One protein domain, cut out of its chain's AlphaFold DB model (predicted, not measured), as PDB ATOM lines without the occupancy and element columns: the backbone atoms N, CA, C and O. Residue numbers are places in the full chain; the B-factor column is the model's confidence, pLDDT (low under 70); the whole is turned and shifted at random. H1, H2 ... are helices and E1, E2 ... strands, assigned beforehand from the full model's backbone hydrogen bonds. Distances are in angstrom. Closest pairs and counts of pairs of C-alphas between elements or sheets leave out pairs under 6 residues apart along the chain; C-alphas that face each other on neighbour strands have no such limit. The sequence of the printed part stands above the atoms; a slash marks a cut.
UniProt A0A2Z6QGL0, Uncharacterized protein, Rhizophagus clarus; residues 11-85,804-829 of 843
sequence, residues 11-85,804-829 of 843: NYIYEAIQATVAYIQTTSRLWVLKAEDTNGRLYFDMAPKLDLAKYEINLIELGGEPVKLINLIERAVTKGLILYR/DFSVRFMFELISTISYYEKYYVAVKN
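AT A GLANCE: This is residues 11 to 85 and 804 to 829 of the 843 residues of an uncharacterized protein of Rhizophagus clarus (UniProt A0A2Z6QGL0). A small sheet of three strands, E1, E2 and E3, has the long helix H3 slanting over one face, and the short helix H1 sits in the middle, between H3 and H2. A little hairpin, E4 and E5, leads into H2, and residues 822 to 829 stick out at the far end of H3. The printed part has 101 residues with three named helices and five named strands, in the order H1 E1 E2 E3 E4 E5 H2 H3; both sheets, E1 - E2 - E3 and E4 - E5, are antiparallel. It is of mixed class and compact, with a radius of gyration of the C-alphas of 14.1 A and spans of 47 by 35 by 24 A.

HOW THE PARTS SIT: Start at H1, residues 11 to 20, which only grazes the sheet of E1, residues 21 to 25, E2, residues 29 to 36, and E3, residues 42 to 47. These form a meander, each strand the antiparallel neighbour of the one before; find N 22 and O 32 at 2.9 A, then N 33 and O 45 at 2.9 A, within hydrogen-bond range. In the hairpin of E4, residues 56 to 58, and E5, residues 66 to 68, N 57 and O 67 are 2.9 A apart. H2, residues 69 to 78, touches H1 about perpendicular at 79 degrees, closest at the C-alphas of Ile 17 and Ile 73, 7.0 A. H3, residues 805 to 827, touches H1 at a steep tilt of 50 degrees, opposite ways, closest at the C-alphas of Ala 16 and Thr 816, 5.7 A. H3 lies over E2 and E3 at a height over the sheet of 7.8 A, slantwise to the strands. H2 and H3 are on one face of this sheet, in two layers, helices on one face of a sheet. In H1, H2 and H3 every O i to N i+4 pair is within hydrogen-bond range.

IN THESE COORDINATES: Find C-alpha 11 at (47.599, -23.799, 119.891), where H1 begins its 14.2 A. E2 runs 22.9 A, H2 14.3 A, and H3 33.4 A to C-alpha 827 at (59.455, -18.887, 130.105).

THE WHOLE: The C-alphas of Thr 27 and Asn 829, 48.5 A apart, are the two farthest apart. Residues 86 to 803 are not printed, and C-alphas 85 and 804 are 25.1 A apart across the cut. Of the links that are printed whole, none is long. Confidence is under 70 at residues 27 to 28, 37 to 41, 63 to 64 and 804 to 829.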
ATOM      1  N   ASN A  11      48.187 -24.337 118.660       77.94
ATOM      2  CA  ASN A  11      47.599 -23.799 119.891       77.94
ATOM      3  C   ASN A  11      47.790 -22.280 119.983       77.94
ATOM      4  O   ASN A  11      46.796 -21.580 120.148       77.94
ATOM      5  N   TYR A  12      49.004 -21.768 119.745       77.88
ATOM      6  CA  TYR A  12      49.264 -20.318 119.757       77.88
ATOM      7  C   TYR A  12      48.408 -19.569 118.729       77.88
ATOM      8  O   TYR A  12      47.936 -18.468 118.997       77.88
ATOM      9  N   ILE A  13      48.152 -20.174 117.561       79.19
ATOM     10  CA  ILE A  13      47.259 -19.572 116.561       79.19
ATOM     11  C   ILE A  13      45.804 -19.536 117.054       79.19
ATOM     12  O   ILE A  13      45.125 -18.539 116.832       79.19
ATOM     13  N   TYR A  14      45.314 -20.570 117.749       80.75
ATOM     14  CA  TYR A  14      43.965 -20.537 118.331       80.75
ATOM     15  C   TYR A  14      43.838 -19.585 119.526       80.75
ATOM     16  O   TYR A  14      42.774 -18.990 119.683       80.75
ATOM     17  N   GLU A  15      44.877 -19.433 120.347       77.56
ATOM     18  CA  GLU A  15      44.934 -18.451 121.439       77.56
ATOM     19  C   GLU A  15      44.913 -17.022 120.880       77.56
ATOM     20  O   GLU A  15      44.056 -16.226 121.261       77.56
ATOM     21  N   ALA A  16      45.752 -16.726 119.880       75.19
ATOM     22  CA  ALA A  16      45.745 -15.437 119.193       75.19
ATOM     23  C   ALA A  16      44.399 -15.147 118.499       75.19
ATOM     24  O   ALA A  16      43.858 -14.057 118.647       75.19
ATOM     25  N   ILE A  17      43.803 -16.124 117.799       80.56
ATOM     26  CA  ILE A  17      42.473 -15.960 117.181       80.56
ATOM     27  C   ILE A  17      41.407 -15.607 118.233       80.56
ATOM     28  O   ILE A  17      40.591 -14.724 117.972       80.56
ATOM     29  N   GLN A  18      41.424 -16.249 119.408       82.56
ATOM     30  CA  GLN A  18      40.488 -15.966 120.507       82.56
ATOM     31  C   GLN A  18      40.709 -14.588 121.146       82.56
ATOM     32  O   GLN A  18      39.740 -13.917 121.492       82.56
ATOM     33  N   ALA A  19      41.962 -14.147 121.279       76.44
ATOM     34  CA  ALA A  19      42.295 -12.831 121.821       76.44
ATOM     35  C   ALA A  19      41.947 -11.676 120.861       76.44
ATOM     36  O   ALA A  19      41.586 -10.583 121.305       76.44
ATOM     37  N   THR A  20      42.063 -11.908 119.549       78.00
ATOM     38  CA  THR A  20      41.938 -10.868 118.516       78.00
ATOM     39  C   THR A  20      40.534 -10.775 117.899       78.00
ATOM     40  O   THR A  20      40.124  -9.673 117.531       78.00
ATOM     41  N   VAL A  21      39.773 -11.874 117.760       85.50
ATOM     42  CA  VAL A  21      38.499 -11.867 117.011       85.50
ATOM     43  C   VAL A  21      37.349 -12.628 117.667       85.50
ATOM     44  O   VAL A  21      37.499 -13.737 118.171       85.50
ATOM     45  N   ALA A  22      36.153 -12.059 117.515       88.50
ATOM     46  CA  ALA A  22      34.877 -12.719 117.751       88.50
ATOM     47  C   ALA A  22      34.019 -12.762 116.476       88.50
ATOM     48  O   ALA A  22      34.007 -11.833 115.663       88.50
ATOM     49  N   TYR A  23      33.267 -13.850 116.322       89.19
ATOM     50  CA  TYR A  23      32.265 -14.054 115.285       89.19
ATOM     51  C   TYR A  23      30.868 -14.031 115.911       89.19
ATOM     52  O   TYR A  23      30.570 -14.791 116.837       89.19
ATOM     53  N   ILE A  24      30.006 -13.162 115.393       89.50
ATOM     54  CA  ILE A  24      28.679 -12.906 115.942       89.50
ATOM     55  C   ILE A  24      27.621 -13.506 115.013       89.50
ATOM     56  O   ILE A  24      27.561 -13.202 113.819       89.50
ATOM     57  N   GLN A  25      26.779 -14.374 115.574       82.25
ATOM     58  CA  GLN A  25      25.734 -15.107 114.861       82.25
ATOM     59  C   GLN A  25      24.448 -14.274 114.718       82.25
ATOM     60  O   GLN A  25      23.400 -14.612 115.264       82.25
ATOM     61  N   THR A  26      24.542 -13.179 113.969       71.38
ATOM     62  CA  THR A  26      23.410 -12.338 113.549       71.38
ATOM     63  C   THR A  26      22.846 -12.757 112.181       71.38
ATOM     64  O   THR A  26      23.395 -13.624 111.499       71.38
ATOM     65  N   THR A  27      21.724 -12.143 111.790       67.38
ATOM     66  CA  THR A  27      21.058 -12.235 110.472       67.38
ATOM     67  C   THR A  27      22.029 -12.049 109.307       67.38
ATOM     68  O   THR A  27      22.072 -12.863 108.385       67.38
ATOM     69  N   SER A  28      22.869 -11.018 109.389       67.50
ATOM     70  CA  SER A  28      24.105 -10.899 108.619       67.50
ATOM     71  C   SER A  28      25.297 -11.374 109.456       67.50
ATOM     72  O   SER A  28      25.354 -11.149 110.666       67.50
ATOM     73  N   ARG A  29      26.276 -12.041 108.828       77.69
ATOM     74  CA  ARG A  29      27.526 -12.435 109.506       77.69
ATOM     75  C   ARG A  29      28.252 -11.175 109.973       77.69
ATOM     76  O   ARG A  29      28.502 -10.308 109.142       77.69
ATOM     77  N   LEU A  30      28.636 -11.093 111.246       87.44
ATOM     78  CA  LEU A  30      29.366  -9.946 111.788       87.44
ATOM     79  C   LEU A  30      30.658 -10.407 112.473       87.44
ATOM     80  O   LEU A  30      30.637 -11.252 113.367       87.44
ATOM     81  N   TRP A  31      31.781  -9.831 112.054       88.38
ATOM     82  CA  TRP A  31      33.096 -10.028 112.659       88.38
ATOM     83  C   TRP A  31      33.440  -8.831 113.537       88.38
ATOM     84  O   TRP A  31      33.248  -7.689 113.118       88.38
ATOM     85  N   VAL A  32      33.970  -9.098 114.728       88.06
ATOM     86  CA  VAL A  32      34.434  -8.087 115.685       88.06
ATOM     87  C   VAL A  32      35.919  -8.306 115.931       88.06
ATOM     88  O   VAL A  32      36.313  -9.379 116.378       88.06
ATOM     89  N   LEU A  33      36.728  -7.292 115.635       85.56
ATOM     90  CA  LEU A  33      38.183  -7.286 115.787       85.56
ATOM     91  C   LEU A  33      38.566  -6.399 116.978       85.56
ATOM     92  O   LEU A  33      38.224  -5.217 116.971       85.56
ATOM     93  N   LYS A  34      39.300  -6.943 117.958       83.75
ATOM     94  CA  LYS A  34      40.053  -6.151 118.946       83.75
ATOM     95  C   LYS A  34      41.307  -5.620 118.241       83.75
ATOM     96  O   LYS A  34      42.094  -6.413 117.733       83.75
ATOM     97  N   ALA A  35      41.451  -4.302 118.176       76.50
ATOM     98  CA  ALA A  35      42.562  -3.618 117.514       76.50
ATOM     99  C   ALA A  35      43.135  -2.511 118.404       76.50
ATOM    100  O   ALA A  35      42.455  -2.037 119.318       76.50
ATOM    101  N   GLU A  36      44.356  -2.078 118.110       71.25
ATOM    102  CA  GLU A  36      45.065  -1.013 118.817       71.25
ATOM    103  C   GLU A  36      45.366   0.141 117.844       71.25
ATOM    104  O   GLU A  36      45.709  -0.067 116.678       71.25
ATOM    105  N   ASP A  37      45.157   1.390 118.268       68.19
ATOM    106  CA  ASP A  37      45.537   2.555 117.462       68.19
ATOM    107  C   ASP A  37      47.023   2.921 117.647       68.19
ATOM    108  O   ASP A  37      47.730   2.384 118.498       68.19
ATOM    109  N   THR A  38      47.520   3.881 116.864       65.44
ATOM    110  CA  THR A  38      48.928   4.322 116.927       65.44
ATOM    111  C   THR A  38      49.338   4.963 118.258       65.44
ATOM    112  O   THR A  38      50.513   5.269 118.437       65.44
ATOM    113  N   ASN A  39      48.391   5.207 119.166       60.12
ATOM    114  CA  ASN A  39      48.594   5.793 120.488       60.12
ATOM    115  C   ASN A  39      48.379   4.760 121.614       60.12
ATOM    116  O   ASN A  39      48.236   5.151 122.773       60.12
ATOM    117  N   GLY A  40      48.302   3.466 121.281       64.25
ATOM    118  CA  GLY A  40      48.072   2.380 122.234       64.25
ATOM    119  C   GLY A  40      46.613   2.214 122.674       64.25
ATOM    120  O   GLY A  40      46.337   1.622 123.717       64.25
ATOM    121  N   ARG A  41      45.651   2.796 121.944       66.50
ATOM    122  CA  ARG A  41      44.237   2.799 122.348       66.50
ATOM    123  C   ARG A  41      43.515   1.592 121.770       66.50
ATOM    124  O   ARG A  41      43.358   1.483 120.555       66.50
ATOM    125  N   LEU A  42      43.020   0.720 122.642       72.38
ATOM    126  CA  LEU A  42      42.227  -0.440 122.242       72.38
ATOM    127  C   LEU A  42      40.839  -0.024 121.728       72.38
ATOM    128  O   LEU A  42      40.178   0.846 122.294       72.38
ATOM    129  N   TYR A  43      40.361  -0.661 120.663       78.56
ATOM    130  CA  TYR A  43      39.014  -0.458 120.131       78.56
ATOM    131  C   TYR A  43      38.478  -1.716 119.441       78.56
ATOM    132  O   TYR A  43      39.217  -2.652 119.138       78.56
ATOM    133  N   PHE A  44      37.168  -1.723 119.184       84.62
ATOM    134  CA  PHE A  44      36.502  -2.775 118.421       84.62
ATOM    135  C   PHE A  44      36.103  -2.282 117.028       84.62
ATOM    136  O   PHE A  44      35.182  -1.461 116.886       84.62
ATOM    137  N   ASP A  45      36.772  -2.809 116.001       82.94
ATOM    138  CA  ASP A  45      36.331  -2.664 114.613       82.94
ATOM    139  C   ASP A  45      35.346  -3.780 114.237       82.94
ATOM    140  O   ASP A  45      35.356  -4.863 114.824       82.94
ATOM    141  N   MET A  46      34.451  -3.502 113.290       86.50
ATOM    142  CA  MET A  46      33.313  -4.366 112.975       86.50
ATOM    143  C   MET A  46      33.020  -4.386 111.476       86.50
ATOM    144  O   MET A  46      32.813  -3.329 110.879       86.50
ATOM    145  N   ALA A  47      32.943  -5.577 110.876       83.56
ATOM    146  CA  ALA A  47      32.696  -5.737 109.442       83.56
ATOM    147  C   ALA A  47      31.858  -6.986 109.106       83.56
ATOM    148  O   ALA A  47      31.920  -7.987 109.823       83.56
ATOM    149  N   PRO A  48      31.110  -6.979 107.983       82.12
ATOM    150  CA  PRO A  48      30.264  -8.107 107.593       82.12
ATOM    151  C   PRO A  48      31.028  -9.221 106.851       82.12
ATOM    152  O   PRO A  48      30.481 -10.282 106.545       82.12
ATOM    153  N   LYS A  49      32.291  -8.971 106.484       81.06
ATOM    154  CA  LYS A  49      33.144  -9.865 105.692       81.06
ATOM    155  C   LYS A  49      34.587  -9.790 106.180       81.06
ATOM    156  O   LYS A  49      35.023  -8.757 106.675       81.06
ATOM    157  N   LEU A  50      35.304 -10.891 105.987       79.25
ATOM    158  CA  LEU A  50      36.694 -11.087 106.380       79.25
ATOM    159  C   LEU A  50      37.422 -11.724 105.177       79.25
ATOM    160  O   LEU A  50      37.315 -12.931 104.970       79.25
ATOM    161  N   ASP A  51      38.077 -10.922 104.325       78.88
ATOM    162  CA  ASP A  51      38.754 -11.422 103.112       78.88
ATOM    163  C   ASP A  51      40.199 -11.829 103.418       78.88
ATOM    164  O   ASP A  51      41.143 -11.046 103.298       78.88
ATOM    165  N   LEU A  52      40.361 -13.089 103.826       76.88
ATOM    166  CA  LEU A  52      41.657 -13.668 104.182       76.88
ATOM    167  C   LEU A  52      42.112 -14.785 103.241       76.88
ATOM    168  O   LEU A  52      43.056 -15.510 103.550       76.88
ATOM    169  N   ALA A  53      41.485 -14.919 102.069       72.75
ATOM    170  CA  ALA A  53      41.746 -16.018 101.134       72.75
ATOM    171  C   ALA A  53      43.197 -16.071 100.601       72.75
ATOM    172  O   ALA A  53      43.604 -17.086 100.033       72.75
ATOM    173  N   LYS A  54      43.955 -14.979 100.779       75.56
ATOM    174  CA  LYS A  54      45.339 -14.764 100.324       75.56
ATOM    175  C   LYS A  54      46.394 -14.911 101.432       75.56
ATOM    176  O   LYS A  54      47.564 -14.640 101.172       75.56
ATOM    177  N   TYR A  55      45.999 -15.261 102.659       76.44
ATOM    178  CA  TYR A  55      46.906 -15.352 103.807       76.44
ATOM    179  C   TYR A  55      47.049 -16.798 104.285       76.44
ATOM    180  O   TYR A  55      46.065 -17.492 104.556       76.44
ATOM    181  N   GLU A  56      48.299 -17.232 104.401       80.88
ATOM    182  CA  GLU A  56      48.702 -18.590 104.757       80.88
ATOM    183  C   GLU A  56      49.716 -18.542 105.900       80.88
ATOM    184  O   GLU A  56      50.458 -17.566 106.040       80.88
ATOM    185  N   ILE A  57      49.721 -19.586 106.730       79.69
ATOM    186  CA  ILE A  57      50.576 -19.709 107.909       79.69
ATOM    187  C   ILE A  57      51.134 -21.129 108.027       79.69
ATOM    188  O   ILE A  57      50.419 -22.106 107.802       79.69
ATOM    189  N   ASN A  58      52.412 -21.243 108.385       77.88
ATOM    190  CA  ASN A  58      53.121 -22.519 108.443       77.88
ATOM    191  C   ASN A  58      52.996 -23.126 109.845       77.88
ATOM    192  O   ASN A  58      53.454 -22.532 110.826       77.88
ATOM    193  N   LEU A  59      52.399 -24.316 109.950       77.38
ATOM    194  CA  LEU A  59      52.201 -24.996 111.237       77.38
ATOM    195  C   LEU A  59      53.306 -26.020 111.521       77.38
ATOM    196  O   LEU A  59      53.607 -26.869 110.678       77.38
ATOM    197  N   ILE A  60      53.868 -25.988 112.734       78.50
ATOM    198  CA  ILE A  60      54.900 -26.937 113.189       78.50
ATOM    199  C   ILE A  60      54.375 -28.379 113.122       78.50
ATOM    200  O   ILE A  60      55.085 -29.267 112.656       78.50
ATOM    201  N   GLU A  61      53.116 -28.617 113.508       78.31
ATOM    202  CA  GLU A  61      52.510 -29.958 113.525       78.31
ATOM    203  C   GLU A  61      52.224 -30.528 112.125       78.31
ATOM    204  O   GLU A  61      51.760 -31.659 112.011       78.31
ATOM    205  N   LEU A  62      52.463 -29.748 111.066       75.06
ATOM    206  CA  LEU A  62      52.329 -30.152 109.663       75.06
ATOM    207  C   LEU A  62      53.680 -30.079 108.928       75.06
ATOM    208  O   LEU A  62      53.721 -29.828 107.732       75.06
ATOM    209  N   GLY A  63      54.804 -30.198 109.646       69.06
ATOM    210  CA  GLY A  63      56.157 -30.103 109.071       69.06
ATOM    211  C   GLY A  63      56.582 -28.686 108.649       69.06
ATOM    212  O   GLY A  63      57.753 -28.449 108.337       69.06
ATOM    213  N   GLY A  64      55.676 -27.709 108.720       64.75
ATOM    214  CA  GLY A  64      55.837 -26.368 108.162       64.75
ATOM    215  C   GLY A  64      55.088 -26.134 106.848       64.75
ATOM    216  O   GLY A  64      55.325 -25.095 106.242       64.75
ATOM    217  N   GLU A  65      54.206 -27.045 106.423       73.69
ATOM    218  CA  GLU A  65      53.315 -26.817 105.277       73.69
ATOM    219  C   GLU A  65      52.402 -25.588 105.499       73.69
ATOM    220  O   GLU A  65      51.889 -25.399 106.617       73.69
ATOM    221  N   PRO A  66      52.169 -24.760 104.461       77.62
ATOM    222  CA  PRO A  66      51.312 -23.585 104.547       77.62
ATOM    223  C   PRO A  66      49.831 -23.973 104.622       77.62
ATOM    224  O   PRO A  66      49.305 -24.722 103.799       77.62
ATOM    225  N   VAL A  67      49.121 -23.406 105.596       84.00
ATOM    226  CA  VAL A  67      47.668 -23.552 105.754       84.00
ATOM    227  C   VAL A  67      47.004 -22.191 105.619       84.00
ATOM    228  O   VAL A  67      47.412 -21.230 106.267       84.00
ATOM    229  N   LYS A  68      45.929 -22.108 104.828       85.62
ATOM    230  CA  LYS A  68      45.115 -20.889 104.725       85.62
ATOM    231  C   LYS A  68      44.543 -20.510 106.084       85.62
ATOM    232  O   LYS A  68      43.835 -21.301 106.707       85.62
ATOM    233  N   LEU A  69      44.805 -19.280 106.515       82.56
ATOM    234  CA  LEU A  69      44.414 -18.799 107.837       82.56
ATOM    235  C   LEU A  69      42.891 -18.822 108.036       82.56
ATOM    236  O   LEU A  69      42.418 -19.168 109.119       82.56
ATOM    237  N   ILE A  70      42.123 -18.530 106.979       85.56
ATOM    238  CA  ILE A  70      40.656 -18.580 107.015       85.56
ATOM    239  C   ILE A  70      40.135 -19.955 107.467       85.56
ATOM    240  O   ILE A  70      39.217 -20.010 108.276       85.56
ATOM    241  N   ASN A  71      40.795 -21.057 107.084       87.44
ATOM    242  CA  ASN A  71      40.404 -22.413 107.486       87.44
ATOM    243  C   ASN A  71      40.578 -22.641 109.001       87.44
ATOM    244  O   ASN A  71      39.838 -23.419 109.604       87.44
ATOM    245  N   LEU A  72      41.565 -21.991 109.632       87.19
ATOM    246  CA  LEU A  72      41.776 -22.065 111.083       87.19
ATOM    247  C   LEU A  72      40.715 -21.246 111.827       87.19
ATOM    248  O   LEU A  72      40.169 -21.720 112.822       87.19
ATOM    249  N   ILE A  73      40.363 -20.069 111.304       87.19
ATOM    250  CA  ILE A  73      39.308 -19.204 111.852       87.19
ATOM    251  C   ILE A  73      37.933 -19.880 111.721       87.19
ATOM    252  O   ILE A  73      37.214 -20.002 112.709       87.19
ATOM    253  N   GLU A  74      37.578 -20.414 110.551       87.88
ATOM    254  CA  GLU A  74      36.329 -21.167 110.342       87.88
ATOM    255  C   GLU A  74      36.242 -22.412 111.236       87.88
ATOM    256  O   GLU A  74      35.168 -22.752 111.744       87.88
ATOM    257  N   ARG A  75      37.377 -23.066 111.512       88.81
ATOM    258  CA  ARG A  75      37.444 -24.171 112.475       88.81
ATOM    259  C   ARG A  75      37.315 -23.696 113.927       88.81
ATOM    260  O   ARG A  75      36.750 -24.437 114.729       88.81
ATOM    261  N   ALA A  76      37.765 -22.485 114.265       87.44
ATOM    262  CA  ALA A  76      37.513 -21.863 115.567       87.44
ATOM    263  C   ALA A  76      36.019 -21.545 115.757       87.44
ATOM    264  O   ALA A  76      35.461 -21.886 116.800       87.44
ATOM    265  N   VAL A  77      35.352 -20.995 114.730       87.56
ATOM    266  CA  VAL A  77      33.891 -20.773 114.722       87.56
ATOM    267  C   VAL A  77      33.139 -22.096 114.877       87.56
ATOM    268  O   VAL A  77      32.307 -22.224 115.769       87.56
ATOM    269  N   THR A  78      33.472 -23.111 114.070       88.25
ATOM    270  CA  THR A  78      32.828 -24.441 114.108       88.25
ATOM    271  C   THR A  78      32.995 -25.142 115.463       88.25
ATOM    272  O   THR A  78      32.105 -25.863 115.900       88.25
ATOM    273  N   LYS A  79      34.121 -24.921 116.157       86.94
ATOM    274  CA  LYS A  79      34.365 -25.422 117.521       86.94
ATOM    275  C   LYS A  79      33.724 -24.577 118.630       86.94
ATOM    276  O   LYS A  79      33.841 -24.945 119.793       86.94
ATOM    277  N   GLY A  80      33.105 -23.445 118.300       84.00
ATOM    278  CA  GLY A  80      32.523 -22.519 119.270       84.00
ATOM    279  C   GLY A  80      33.527 -21.628 120.015       84.00
ATOM    280  O   GLY A  80      33.112 -20.889 120.897       84.00
ATOM    281  N   LEU A  81      34.820 -21.650 119.660       85.44
ATOM    282  CA  LEU A  81      35.887 -20.943 120.395       85.44
ATOM    283  C   LEU A  81      35.785 -19.414 120.307       85.44
ATOM    284  O   LEU A  81      36.275 -18.716 121.184       85.44
ATOM    285  N   ILE A  82      35.174 -18.906 119.235       87.88
ATOM    286  CA  ILE A  82      34.983 -17.469 118.973       87.88
ATOM    287  C   ILE A  82      33.534 -17.143 118.582       87.88
ATOM    288  O   ILE A  82      33.277 -16.122 117.951       87.88
ATOM    289  N   LEU A  83      32.586 -18.038 118.881       87.94
ATOM    290  CA  LEU A  83      31.188 -17.940 118.451       87.94
ATOM    291  C   LEU A  83      30.317 -17.317 119.549       87.94
ATOM    292  O   LEU A  83      30.134 -17.909 120.609       87.94
ATOM    293  N   TYR A  84      29.693 -16.180 119.251       88.62
ATOM    294  CA  TYR A  84      28.787 -15.485 120.169       88.62
ATOM    295  C   TYR A  84      27.435 -15.216 119.509       88.62
ATOM    296  O   TYR A  84      27.349 -15.003 118.301       88.62
ATOM    297  N   ARG A  85      26.349 -15.194 120.294       85.75
ATOM    298  CA  ARG A  85      24.993 -14.984 119.745       85.75
ATOM    299  C   ARG A  85      24.696 -13.532 119.376       85.75
ATOM    300  O   ARG A  85      23.882 -13.281 118.500       85.75
ATOM    301  N   ASP A 804      42.129  -1.782 104.664       64.25
ATOM    302  CA  ASP A 804      40.853  -2.505 104.743       64.25
ATOM    303  C   ASP A 804      40.783  -3.358 106.027       64.25
ATOM    304  O   ASP A 804      41.819  -3.750 106.573       64.25
ATOM    305  N   PHE A 805      39.569  -3.649 106.506       65.44
ATOM    306  CA  PHE A 805      39.327  -4.433 107.724       65.44
ATOM    307  C   PHE A 805      40.149  -5.729 107.752       65.44
ATOM    308  O   PHE A 805      40.798  -6.032 108.750       65.44
ATOM    309  N   SER A 806      40.212  -6.436 106.621       68.75
ATOM    310  CA  SER A 806      40.952  -7.695 106.481       68.75
ATOM    311  C   SER A 806      42.468  -7.519 106.670       68.75
ATOM    312  O   SER A 806      43.142  -8.395 107.203       68.75
ATOM    313  N   VAL A 807      43.017  -6.363 106.278       61.81
ATOM    314  CA  VAL A 807      44.445  -6.041 106.432       61.81
ATOM    315  C   VAL A 807      44.762  -5.607 107.865       61.81
ATOM    316  O   VAL A 807      45.801  -6.000 108.391       61.81
ATOM    317  N   ARG A 808      43.863  -4.851 108.515       66.12
ATOM    318  CA  ARG A 808      43.983  -4.517 109.946       66.12
ATOM    319  C   ARG A 808      43.895  -5.768 110.821       66.12
ATOM    320  O   ARG A 808      44.796  -5.983 111.621       66.12
ATOM    321  N   PHE A 809      42.922  -6.648 110.574       68.94
ATOM    322  CA  PHE A 809      42.834  -7.962 111.224       68.94
ATOM    323  C   PHE A 809      44.163  -8.733 111.149       68.94
ATOM    324  O   PHE A 809      44.645  -9.245 112.156       68.94
ATOM    325  N   MET A 810      44.775  -8.794 109.962       63.31
ATOM    326  CA  MET A 810      46.039  -9.511 109.774       63.31
ATOM    327  C   MET A 810      47.199  -8.901 110.555       63.31
ATOM    328  O   MET A 810      48.043  -9.643 111.051       63.31
ATOM    329  N   PHE A 811      47.259  -7.573 110.653       63.88
ATOM    330  CA  PHE A 811      48.302  -6.882 111.403       63.88
ATOM    331  C   PHE A 811      48.205  -7.193 112.906       63.88
ATOM    332  O   PHE A 811      49.189  -7.632 113.503       63.88
ATOM    333  N   GLU A 812      47.006  -7.072 113.482       66.94
ATOM    334  CA  GLU A 812      46.744  -7.354 114.902       66.94
ATOM    335  C   GLU A 812      47.002  -8.818 115.267       66.94
ATOM    336  O   GLU A 812      47.642  -9.123 116.279       66.94
ATOM    337  N   LEU A 813      46.562  -9.746 114.412       65.69
ATOM    338  CA  LEU A 813      46.782 -11.169 114.638       65.69
ATOM    339  C   LEU A 813      48.279 -11.517 114.594       65.69
ATOM    340  O   LEU A 813      48.756 -12.244 115.460       65.69
ATOM    341  N   ILE A 814      49.041 -10.985 113.627       61.81
ATOM    342  CA  ILE A 814      50.495 -11.220 113.544       61.81
ATOM    343  C   ILE A 814      51.222 -10.621 114.757       61.81
ATOM    344  O   ILE A 814      52.130 -11.262 115.294       61.81
ATOM    345  N   SER A 815      50.810  -9.437 115.223       63.09
ATOM    346  CA  SER A 815      51.338  -8.819 116.447       63.09
ATOM    347  C   SER A 815      51.112  -9.723 117.667       63.09
ATOM    348  O   SER A 815      52.052 -10.059 118.390       63.09
ATOM    349  N   THR A 816      49.886 -10.233 117.813       62.06
ATOM    350  CA  THR A 816      49.477 -11.120 118.912       62.06
ATOM    351  C   THR A 816      50.222 -12.461 118.872       62.06
ATOM    352  O   THR A 816      50.761 -12.900 119.887       62.06
ATOM    353  N   ILE A 817      50.354 -13.091 117.698       60.69
ATOM    354  CA  ILE A 817      51.143 -14.325 117.516       60.69
ATOM    355  C   ILE A 817      52.611 -14.100 117.923       60.69
ATOM    356  O   ILE A 817      53.181 -14.905 118.663       60.69
ATOM    357  N   SER A 818      53.205 -12.983 117.490       58.41
ATOM    358  CA  SER A 818      54.599 -12.624 117.797       58.41
ATOM    359  C   SER A 818      54.831 -12.374 119.294       58.41
ATOM    360  O   SER A 818      55.939 -12.576 119.795       58.41
ATOM    361  N   TYR A 819      53.802 -11.925 120.020       58.91
ATOM    362  CA  TYR A 819      53.841 -11.765 121.472       58.91
ATOM    363  C   TYR A 819      53.872 -13.122 122.193       58.91
ATOM    364  O   TYR A 819      54.776 -13.358 122.996       58.91
ATOM    365  N   TYR A 820      52.950 -14.036 121.861       53.88
ATOM    366  CA  TYR A 820      52.904 -15.378 122.461       53.88
ATOM    367  C   TYR A 820      54.193 -16.182 122.205       53.88
ATOM    368  O   TYR A 820      54.672 -16.877 123.103       53.88
ATOM    369  N   GLU A 821      54.801 -16.036 121.021       59.47
ATOM    370  CA  GLU A 821      56.106 -16.630 120.697       59.47
ATOM    371  C   GLU A 821      57.213 -16.125 121.645       59.47
ATOM    372  O   GLU A 821      57.895 -16.927 122.287       59.47
ATOM    373  N   LYS A 822      57.356 -14.799 121.799       55.62
ATOM    374  CA  LYS A 822      58.357 -14.191 122.698       55.62
ATOM    375  C   LYS A 822      58.139 -14.571 124.161       55.62
ATOM    376  O   LYS A 822      59.109 -14.857 124.861       55.62
ATOM    377  N   TYR A 823      56.884 -14.599 124.614       49.53
ATOM    378  CA  TYR A 823      56.537 -14.949 125.990       49.53
ATOM    379  C   TYR A 823      56.998 -16.372 126.348       49.53
ATOM    380  O   TYR A 823      57.706 -16.566 127.336       49.53
ATOM    381  N   TYR A 824      56.698 -17.365 125.505       47.50
ATOM    382  CA  TYR A 824      57.112 -18.749 125.761       47.50
ATOM    383  C   TYR A 824      58.617 -19.001 125.590       47.50
ATOM    384  O   TYR A 824      59.155 -19.899 126.242       47.50
ATOM    385  N   VAL A 825      59.318 -18.217 124.762       50.28
ATOM    386  CA  VAL A 825      60.792 -18.249 124.702       50.28
ATOM    387  C   VAL A 825      61.406 -17.732 126.007       50.28
ATOM    388  O   VAL A 825      62.367 -18.325 126.489       50.28
ATOM    389  N   ALA A 826      60.831 -16.693 126.627       44.19
ATOM    390  CA  ALA A 826      61.273 -16.222 127.940       44.19
ATOM    391  C   ALA A 826      61.025 -17.275 129.040       44.19
ATOM    392  O   ALA A 826      61.954 -17.627 129.763       44.19
ATOM    393  N   VAL A 827      59.819 -17.859 129.102       47.06
ATOM    394  CA  VAL A 827      59.455 -18.887 130.105       47.06
ATOM    395  C   VAL A 827      60.320 -20.156 130.001       47.06
ATOM    396  O   VAL A 827      60.534 -20.837 131.001       47.06
ATOM    397  N   LYS A 828      60.868 -20.480 128.822       44.09
ATOM    398  CA  LYS A 828      61.791 -21.618 128.652       44.09
ATOM    399  C   LYS A 828      63.225 -21.377 129.138       44.09
ATOM    400  O   LYS A 828      63.955 -22.355 129.273       44.09
ATOM    401  N   ASN A 829      63.635 -20.130 129.381       37.19
ATOM    402  CA  ASN A 829      65.047 -19.773 129.568       37.19
ATOM    403  C   ASN A 829      65.466 -19.463 131.020       37.19
ATOM    404  O   ASN A 829      66.639 -19.172 131.246       37.19
TER     405      ASN A 829